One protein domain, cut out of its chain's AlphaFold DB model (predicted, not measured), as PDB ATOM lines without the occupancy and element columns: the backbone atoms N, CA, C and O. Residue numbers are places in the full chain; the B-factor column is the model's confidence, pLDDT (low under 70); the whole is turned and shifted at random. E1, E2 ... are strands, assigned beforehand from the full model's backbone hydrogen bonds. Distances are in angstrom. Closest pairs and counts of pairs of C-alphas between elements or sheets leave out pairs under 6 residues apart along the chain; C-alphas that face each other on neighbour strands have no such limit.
ATOM      1  N   GLY A 198      -5.222 133.482  64.435       63.97
ATOM      2  CA  GLY A 198      -5.228 133.746  65.862       63.97
ATOM      3  C   GLY A 198      -6.631 134.147  66.343       63.97
ATOM      4  O   GLY A 198      -7.552 134.343  65.543       63.97
ATOM      5  N   PRO A 199      -6.822 134.318  67.659       66.75
ATOM      6  CA  PRO A 199      -8.072 134.839  68.187       66.75
ATOM      7  C   PRO A 199      -8.384 136.180  67.516       66.75
ATOM      8  O   PRO A 199      -7.550 137.088  67.441       66.75
ATOM      9  N   THR A 200      -9.600 136.277  66.998       73.44
ATOM     10  CA  THR A 200     -10.102 137.506  66.398       73.44
ATOM     11  C   THR A 200     -10.702 138.379  67.493       73.44
ATOM     12  O   THR A 200     -11.445 137.890  68.345       73.44
ATOM     13  N   GLY A 201     -10.377 139.672  67.483       71.44
ATOM     14  CA  GLY A 201     -10.984 140.643  68.390       71.44
ATOM     15  C   GLY A 201     -12.514 140.706  68.253       71.44
ATOM     16  O   GLY A 201     -13.082 140.222  67.265       71.44
ATOM     17  N   PRO A 202     -13.212 141.302  69.234       74.31
ATOM     18  CA  PRO A 202     -14.654 141.487  69.138       74.31
ATOM     19  C   PRO A 202     -15.013 142.313  67.897       74.31
ATOM     20  O   PRO A 202     -14.267 143.212  67.501       74.31
ATOM     21  N   LYS A 203     -16.172 142.021  67.293       77.38
ATOM     22  CA  LYS A 203     -16.721 142.846  66.212       77.38
ATOM     23  C   LYS A 203     -16.905 144.278  66.730       77.38
ATOM     24  O   LYS A 203     -17.518 144.439  67.790       77.38
ATOM     25  N   PRO A 204     -16.396 145.309  66.035       76.75
ATOM     26  CA  PRO A 204     -16.633 146.683  66.446       76.75
ATOM     27  C   PRO A 204     -18.139 146.983  66.375       76.75
ATOM     28  O   PRO A 204     -18.801 146.559  65.425       76.75
ATOM     29  N   PRO A 205     -18.704 147.713  67.351       79.81
ATOM     30  CA  PRO A 205     -20.087 148.150  67.256       79.81
ATOM     31  C   PRO A 205     -20.234 149.074  66.045       79.81
ATOM     32  O   PRO A 205     -19.500 150.054  65.906       79.81
ATOM     33  N   LYS A 206     -21.195 148.759  65.177       83.12
ATOM     34  CA  LYS A 206     -21.525 149.566  64.004       83.12
ATOM     35  C   LYS A 206     -22.257 150.840  64.453       83.12
ATOM     36  O   LYS A 206     -23.339 150.735  65.033       83.12
ATOM     37  N   PRO A 207     -21.688 152.039  64.245       82.06
ATOM     38  CA  PRO A 207     -22.348 153.285  64.595       82.06
ATOM     39  C   PRO A 207     -23.516 153.556  63.636       82.06
ATOM     40  O   PRO A 207     -23.531 153.014  62.530       82.06
ATOM     41  N   PRO A 208     -24.470 154.430  64.003       85.50
ATOM     42  CA  PRO A 208     -25.550 154.826  63.104       85.50
ATOM     43  C   PRO A 208     -25.017 155.321  61.756       85.50
ATOM     44  O   PRO A 208     -24.007 156.031  61.705       85.50
ATOM     45  N   ARG A 209     -25.714 154.961  60.674       85.06
ATOM     46  CA  ARG A 209     -25.354 155.381  59.319       85.06
ATOM     47  C   ARG A 209     -25.390 156.909  59.205       85.06
ATOM     48  O   ARG A 209     -26.426 157.510  59.501       85.06
ATOM     49  N   PRO A 210     -24.292 157.563  58.796       83.00
ATOM     50  CA  PRO A 210     -24.261 159.005  58.648       83.00
ATOM     51  C   PRO A 210     -24.975 159.422  57.358       83.00
ATOM     52  O   PRO A 210     -25.094 158.644  56.414       83.00
ATOM     53  N   TRP A 244      -2.619 137.511  71.806       78.69
ATOM     54  CA  TRP A 244      -1.767 136.898  70.796       78.69
ATOM     55  C   TRP A 244      -1.952 135.383  70.788       78.69
ATOM     56  O   TRP A 244      -2.043 134.772  71.854       78.69
ATOM     57  N   SER A 245      -1.948 134.782  69.600       82.06
ATOM     58  CA  SER A 245      -1.727 133.346  69.418       82.06
ATOM     59  C   SER A 245      -0.331 133.135  68.865       82.06
ATOM     60  O   SER A 245       0.013 133.710  67.836       82.06
ATOM     61  N   CYS A 246       0.482 132.326  69.539       81.75
ATOM     62  CA  CYS A 246       1.846 132.046  69.116       81.75
ATOM     63  C   CYS A 246       2.023 130.563  68.803       81.75
ATOM     64  O   CYS A 246       1.662 129.698  69.602       81.75
ATOM     65  N   ARG A 247       2.662 130.262  67.672       83.50
ATOM     66  CA  ARG A 247       3.070 128.906  67.293       83.50
ATOM     67  C   ARG A 247       4.581 128.806  67.131       83.50
ATOM     68  O   ARG A 247       5.238 129.738  66.667       83.50
ATOM     69  N   THR A 248       5.123 127.651  67.512       81.81
ATOM     70  CA  THR A 248       6.541 127.319  67.313       81.81
ATOM     71  C   THR A 248       6.710 126.637  65.961       81.81
ATOM     72  O   THR A 248       6.098 125.599  65.723       81.81
ATOM     73  N   VAL A 249       7.570 127.178  65.106       83.19
ATOM     74  CA  VAL A 249       7.994 126.561  63.844       83.19
ATOM     75  C   VAL A 249       9.426 126.065  64.009       83.19
ATOM     76  O   VAL A 249      10.302 126.829  64.409       83.19
ATOM     77  N   ILE A 250       9.682 124.788  63.733       81.12
ATOM     78  CA  ILE A 250      11.043 124.239  63.762       81.12
ATOM     79  C   ILE A 250      11.705 124.545  62.419       81.12
ATOM     80  O   ILE A 250      11.190 124.164  61.373       81.12
ATOM     81  N   VAL A 251      12.850 125.220  62.454       84.00
ATOM     82  CA  VAL A 251      13.698 125.460  61.284       84.00
ATOM     83  C   VAL A 251      14.897 124.505  61.296       84.00
ATOM     84  O   VAL A 251      15.229 123.901  62.321       84.00
ATOM     85  N   GLY A 252      15.529 124.320  60.133       80.56
ATOM     86  CA  GLY A 252      16.650 123.390  59.959       80.56
ATOM     87  C   GLY A 252      17.735 123.551  61.033       80.56
ATOM     88  O   GLY A 252      18.056 124.662  61.450       80.56
ATOM     89  N   GLY A 253      18.284 122.431  61.511       82.31
ATOM     90  CA  GLY A 253      19.272 122.427  62.599       82.31
ATOM     91  C   GLY A 253      18.678 122.482  64.014       82.31
ATOM     92  O   GLY A 253      19.422 122.678  64.970       82.31
ATOM     93  N   GLY A 254      17.360 122.300  64.171       78.94
ATOM     94  CA  GLY A 254      16.693 122.230  65.480       78.94
ATOM     95  C   GLY A 254      16.413 123.591  66.124       78.94
ATOM     96  O   GLY A 254      15.888 123.644  67.239       78.94
ATOM     97  N   ALA A 255      16.731 124.681  65.423       80.75
ATOM     98  CA  ALA A 255      16.340 126.023  65.824       80.75
ATOM     99  C   ALA A 255      14.815 126.194  65.725       80.75
ATOM    100  O   ALA A 255      14.128 125.490  64.981       80.75
ATOM    101  N   ARG A 256      14.270 127.114  66.525       82.00
ATOM    102  CA  ARG A 256      12.832 127.373  66.605       82.00
ATOM    103  C   ARG A 256      12.562 128.838  66.292       82.00
ATOM    104  O   ARG A 256      13.221 129.718  66.837       82.00
ATOM    105  N   ASN A 257      11.566 129.083  65.455       84.00
ATOM    106  CA  ASN A 257      11.005 130.402  65.211       84.00
ATOM    107  C   ASN A 257       9.654 130.495  65.913       84.00
ATOM    108  O   ASN A 257       8.852 129.560  65.845       84.00
ATOM    109  N   CYS A 258       9.397 131.618  66.573       83.12
ATOM    110  CA  CYS A 258       8.072 131.911  67.097       83.12
ATOM    111  C   CYS A 258       7.337 132.827  66.144       83.12
ATOM    112  O   CYS A 258       7.826 133.908  65.837       83.12
ATOM    113  N   ILE A 259       6.168 132.383  65.693       83.50
ATOM    114  CA  ILE A 259       5.254 133.194  64.899       83.50
ATOM    115  C   ILE A 259       4.055 133.479  65.784       83.50
ATOM    116  O   ILE A 259       3.327 132.555  66.147       83.50
ATOM    117  N   CYS A 260       3.890 134.740  66.158       82.25
ATOM    118  CA  CYS A 260       2.741 135.219  66.905       82.25
ATOM    119  C   CYS A 260       1.850 136.029  65.974       82.25
ATOM    120  O   CYS A 260       2.351 136.907  65.278       82.25
ATOM    121  N   SER A 261       0.549 135.765  65.979       83.38
ATOM    122  CA  SER A 261      -0.428 136.559  65.243       83.38
ATOM    123  C   SER A 261      -1.602 136.980  66.122       83.38
ATOM    124  O   SER A 261      -1.946 136.322  67.113       83.38
ATOM    125  N   ARG A 262      -2.210 138.109  65.764       79.25
ATOM    126  CA  ARG A 262      -3.499 138.564  66.291       79.25
ATOM    127  C   ARG A 262      -4.289 139.247  65.184       79.25
ATOM    128  O   ARG A 262      -3.702 139.897  64.324       79.25
ATOM    129  N   HIS A 263      -5.613 139.150  65.255       80.44
ATOM    130  CA  HIS A 263      -6.499 139.793  64.287       80.44
ATOM    131  C   HIS A 263      -7.332 140.863  64.984       80.44
ATOM    132  O   HIS A 263      -8.239 140.547  65.760       80.44
ATOM    133  N   GLN A 264      -7.014 142.130  64.734       76.81
ATOM    134  CA  GLN A 264      -7.815 143.256  65.203       76.81
ATOM    135  C   GLN A 264      -8.920 143.557  64.197       76.81
ATOM    136  O   GLN A 264      -8.735 143.413  62.993       76.81
ATOM    137  N   ARG A 265     -10.082 143.971  64.699       77.88
ATOM    138  CA  ARG A 265     -11.208 144.391  63.865       77.88
ATOM    139  C   ARG A 265     -11.503 145.846  64.131       77.88
ATOM    140  O   ARG A 265     -11.573 146.276  65.282       77.88
ATOM    141  N   TRP A 266     -11.741 146.578  63.063       77.06
ATOM    142  CA  TRP A 266     -12.240 147.939  63.115       77.06
ATOM    143  C   TRP A 266     -13.179 148.164  61.936       77.06
ATOM    144  O   TRP A 266     -13.357 147.287  61.093       77.06
ATOM    145  N   GLY A 267     -13.850 149.308  61.900       79.50
ATOM    146  CA  GLY A 267     -14.694 149.617  60.762       79.50
ATOM    147  C   GLY A 267     -14.987 151.093  60.611       79.50
ATOM    148  O   GLY A 267     -14.741 151.892  61.519       79.50
ATOM    149  N   ASN A 288      -4.468 141.987  60.344       79.56
ATOM    150  CA  ASN A 288      -3.634 140.891  60.803       79.56
ATOM    151  C   ASN A 288      -2.260 141.439  61.174       79.56
ATOM    152  O   ASN A 288      -1.535 141.958  60.332       79.56
ATOM    153  N   GLU A 289      -1.877 141.286  62.431       79.12
ATOM    154  CA  GLU A 289      -0.530 141.609  62.873       79.12
ATOM    155  C   GLU A 289       0.209 140.309  63.139       79.12
ATOM    156  O   GLU A 289      -0.195 139.522  63.997       79.12
ATOM    157  N   THR A 290       1.290 140.083  62.398       82.75
ATOM    158  CA  THR A 290       2.154 138.917  62.559       82.75
ATOM    159  C   THR A 290       3.538 139.366  62.987       82.75
ATOM    160  O   THR A 290       4.165 140.190  62.331       82.75
ATOM    161  N   CYS A 291       4.040 138.795  64.072       81.81
ATOM    162  CA  CYS A 291       5.388 139.023  64.562       81.81
ATOM    163  C   CYS A 291       6.168 137.716  64.533       81.81
ATOM    164  O   CYS A 291       5.687 136.679  65.003       81.81
ATOM    165  N   ALA A 292       7.389 137.780  64.013       82.62
ATOM    166  CA  ALA A 292       8.337 136.683  64.071       82.62
ATOM    167  C   ALA A 292       9.443 137.003  65.083       82.62
ATOM    168  O   ALA A 292      10.040 138.073  65.043       82.62
ATOM    169  N   ASP A 293       9.732 136.057  65.972       79.94
ATOM    170  CA  ASP A 293      10.919 136.076  66.832       79.94
ATOM    171  C   ASP A 293      11.849 134.938  66.371       79.94
ATOM    172  O   ASP A 293      11.592 133.761  66.683       79.94
ATOM    173  N   PRO A 294      12.849 135.242  65.518       75.94
ATOM    174  CA  PRO A 294      13.739 134.233  64.970       75.94
ATOM    175  C   PRO A 294      14.737 133.725  66.020       75.94
ATOM    176  O   PRO A 294      15.222 134.472  66.864       75.94
ATOM    177  N   ALA A 295      15.118 132.449  65.898       70.62
ATOM    178  CA  ALA A 295      16.205 131.826  66.665       70.62
ATOM    179  C   ALA A 295      15.984 131.712  68.189       70.62
ATOM    180  O   ALA A 295      16.923 131.821  68.984       70.62
ATOM    181  N   ARG A 296      14.760 131.386  68.615       70.81
ATOM    182  CA  ARG A 296      14.501 131.015  70.009       70.81
ATOM    183  C   ARG A 296      15.046 129.628  70.342       70.81
ATOM    184  O   ARG A 296      14.890 128.664  69.594       70.81
ATOM    185  N   THR A 297      15.630 129.511  71.533       70.25
ATOM    186  CA  THR A 297      16.052 128.229  72.125       70.25
ATOM    187  C   THR A 297      14.954 127.582  72.975       70.25
ATOM    188  O   THR A 297      15.031 126.394  73.286       70.25
ATOM    189  N   THR A 298      13.899 128.329  73.317       76.75
ATOM    190  CA  THR A 298      12.746 127.866  74.103       76.75
ATOM    191  C   THR A 298      11.459 127.846  73.268       76.75
ATOM    192  O   THR A 298      11.346 128.614  72.311       76.75
ATOM    193  N   PRO A 299      10.457 127.008  73.612       74.44
ATOM    194  CA  PRO A 299       9.127 127.080  73.003       74.44
ATOM    195  C   PRO A 299       8.507 128.482  73.111       74.44
ATOM    196  O   PRO A 299       8.815 129.241  74.035       74.44
ATOM    197  N   CYS A 300       7.607 128.814  72.187       74.88
ATOM    198  CA  CYS A 300       6.821 130.044  72.286       74.88
ATOM    199  C   CYS A 300       5.879 129.975  73.491       74.88
ATOM    200  O   CYS A 300       5.316 128.906  73.749       74.88
ATOM    201  N   PRO A 301       5.681 131.082  74.229       75.31
ATOM    202  CA  PRO A 301       4.622 131.132  75.218       75.31
ATOM    203  C   PRO A 301       3.277 130.925  74.498       75.31
ATOM    204  O   PRO A 301       3.052 131.541  73.458       75.31
ATOM    205  N   PRO A 302       2.389 130.056  75.009       65.19
ATOM    206  CA  PRO A 302       1.082 129.828  74.392       65.19
ATOM    207  C   PRO A 302       0.147 131.042  74.532       65.19
ATOM    208  O   PRO A 302      -0.819 131.154  73.786       65.19
ATOM    209  N   ALA A 303       0.432 131.941  75.481       63.44
ATOM    210  CA  ALA A 303      -0.279 133.192  75.711       63.44
ATOM    211  C   ALA A 303       0.696 134.269  76.213       63.44
ATOM    212  O   ALA A 303       1.652 133.963  76.927       63.44
ATOM    213  N   GLY A 304       0.423 135.527  75.872       62.78
ATOM    214  CA  GLY A 304       1.357 136.637  76.061       62.78
ATOM    215  C   GLY A 304       2.077 136.905  74.749       62.78
ATOM    216  O   GLY A 304       2.561 135.977  74.109       62.78
ATOM    217  N   GLY A 305       2.037 138.159  74.309       64.19
ATOM    218  CA  GLY A 305       2.504 138.548  72.986       64.19
ATOM    219  C   GLY A 305       3.963 138.218  72.697       64.19
ATOM    220  O   GLY A 305       4.690 137.731  73.571       64.19
ATOM    221  N   PRO A 306       4.415 138.504  71.465       64.69
ATOM    222  CA  PRO A 306       5.840 138.537  71.199       64.69
ATOM    223  C   PRO A 306       6.501 139.438  72.263       64.69
ATOM    224  O   PRO A 306       5.892 140.430  72.671       64.69
ATOM    225  N   PRO A 307       7.690 139.083  72.786       61.12
ATOM    226  CA  PRO A 307       8.380 139.947  73.742       61.12
ATOM    227  C   PRO A 307       8.486 141.361  73.156       61.12
ATOM    228  O   PRO A 307       8.696 141.484  71.954       61.12
ATOM    229  N   ASP A 308       8.375 142.412  73.979       56.72
ATOM    230  CA  ASP A 308       8.351 143.827  73.536       56.72
ATOM    231  C   ASP A 308       9.521 144.222  72.602       56.72
ATOM    232  O   ASP A 308       9.477 145.246  71.927       56.72
ATOM    233  N   ALA A 309      10.575 143.403  72.554       50.28
ATOM    234  CA  ALA A 309      11.744 143.544  71.695       50.28
ATOM    235  C   ALA A 309      11.683 142.742  70.373       50.28
ATOM    236  O   ALA A 309      12.715 142.620  69.715       50.28
ATOM    237  N   ALA A 310      10.546 142.156  69.983       53.78
ATOM    238  CA  ALA A 310      10.455 141.344  68.769       53.78
ATOM    239  C   ALA A 310      10.665 142.199  67.508       53.78
ATOM    240  O   ALA A 310       9.852 143.043  67.132       53.78
ATOM    241  N   ILE A 311      11.810 141.972  66.871       56.59
ATOM    242  CA  ILE A 311      12.280 142.671  65.681       56.59
ATOM    243  C   ILE A 311      11.511 142.119  64.474       56.59
ATOM    244  O   ILE A 311      11.829 141.038  63.988       56.59
ATOM    245  N   GLY A 312      10.525 142.869  63.976       67.12
ATOM    246  CA  GLY A 312       9.902 142.609  62.670       67.12
ATOM    247  C   GLY A 312       8.440 142.166  62.703       67.12
ATOM    248  O   GLY A 312       8.079 141.212  62.020       67.12
ATOM    249  N   CYS A 313       7.591 142.853  63.467       76.19
ATOM    250  CA  CYS A 313       6.149 142.749  63.265       76.19
ATOM    251  C   CYS A 313       5.753 143.361  61.917       76.19
ATOM    252  O   CYS A 313       6.182 144.462  61.572       76.19
ATOM    253  N   THR A 314       4.915 142.650  61.176       78.56
ATOM    254  CA  THR A 314       4.277 143.126  59.952       78.56
ATOM    255  C   THR A 314       2.773 143.149  60.171       78.56
ATOM    256  O   THR A 314       2.187 142.115  60.497       78.56
ATOM    257  N   SER A 315       2.157 144.312  59.974       72.38
ATOM    258  CA  SER A 315       0.707 144.415  59.829       72.38
ATOM    259  C   SER A 315       0.343 144.247  58.362       72.38
ATOM    260  O   SER A 315       0.928 144.896  57.492       72.38
ATOM    261  N   SER A 316      -0.633 143.395  58.090       71.69
ATOM    262  CA  SER A 316      -1.348 143.351  56.826       71.69
ATOM    263  C   SER A 316      -2.823 143.642  57.066       71.69
ATOM    264  O   SER A 316      -3.372 143.405  58.143       71.69
ATOM    265  N   TYR A 317      -3.466 144.195  56.048       69.81
ATOM    266  CA  TYR A 317      -4.887 144.492  56.061       69.81
ATOM    267  C   TYR A 317      -5.520 143.684  54.942       69.81
ATOM    268  O   TYR A 317      -5.042 143.742  53.812       69.81
ATOM    269  N   SER A 318      -6.589 142.964  55.250       62.16
ATOM    270  CA  SER A 318      -7.561 142.576  54.233       62.16
ATOM    271  C   SER A 318      -8.577 143.709  54.163       62.16
ATOM    272  O   SER A 318      -9.197 144.027  55.182       62.16
ATOM    273  N   GLY A 319      -8.720 144.344  53.008       55.56
ATOM    274  CA  GLY A 319      -9.653 145.440  52.748       55.56
ATOM    275  C   GLY A 319     -10.020 145.466  51.279       55.56
ATOM    276  O   GLY A 319      -9.340 144.740  50.523       55.56
TER     277      GLY A 319
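Overview. This is residues 198 to 210, 244 to 267 and 288 to 319 of the 319 residues of an uncharacterized protein of Phycisphaerae bacterium (UniProt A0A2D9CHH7). A single, twisted sheet of four antiparallel strands makes the body, with the long strand E2 and its neighbour E3 inside and the shorter E1 and E4 at the edges. The outline is a rod: residues 198 to 210, a stretch without a named element, run from near the middle of it out to one end at Pro 210, and at the other end lies the tight turn of the hairpin E1 and E2, with Gly 253. The printed part has 69 residues, with no named helix and four named strands, E1, E2, E3 and E4 along the chain and in the same order across the sheet. The class is all strand, though under half of the residues are in named elements. The whole is loose, with a radius of gyration of the C-alphas of 15.1 A and spans of 57 by 20 by 19 A.

Along the chain. E2, residues 256 to 267, is the longest strand at 35.9 A. E1, residues 245 to 250, measures 16.7 A and begins at C-alpha 245 (-1.727, 133.346, 69.418). E3, residues 288 to 296, measures 22.6 A. E4, residues 313 to 318, measures 16.4 A and ends at C-alpha 318 (-7.561, 142.576, 54.233).

Arrangement. E2 and E3 are antiparallel at 166 degrees, with N 291 and O 260 2.8 A apart, within hydrogen-bond range. The hairpin E1 and E2 stands at 151 degrees, with N 247 and O 259 at 2.8 A. The hairpin E3 and E4 stands at 152 degrees, with N 290 and O 314 at 2.9 A. The edge strands E1 and E4 are apart.

Size, cuts and confidence. The farthest C-alphas, of Pro 210 and Gly 253, are 57.0 A apart. Residues 211 to 243 and 268 to 287 are not printed; the gaps between C-alphas are 33.8 A and 14.1 A. The link E3 to E4, 16 residues, is long. Mean pLDDT of the printed part is 75.0; residues 198 to 199, 302 to 312 and 317 to 319 are under 70.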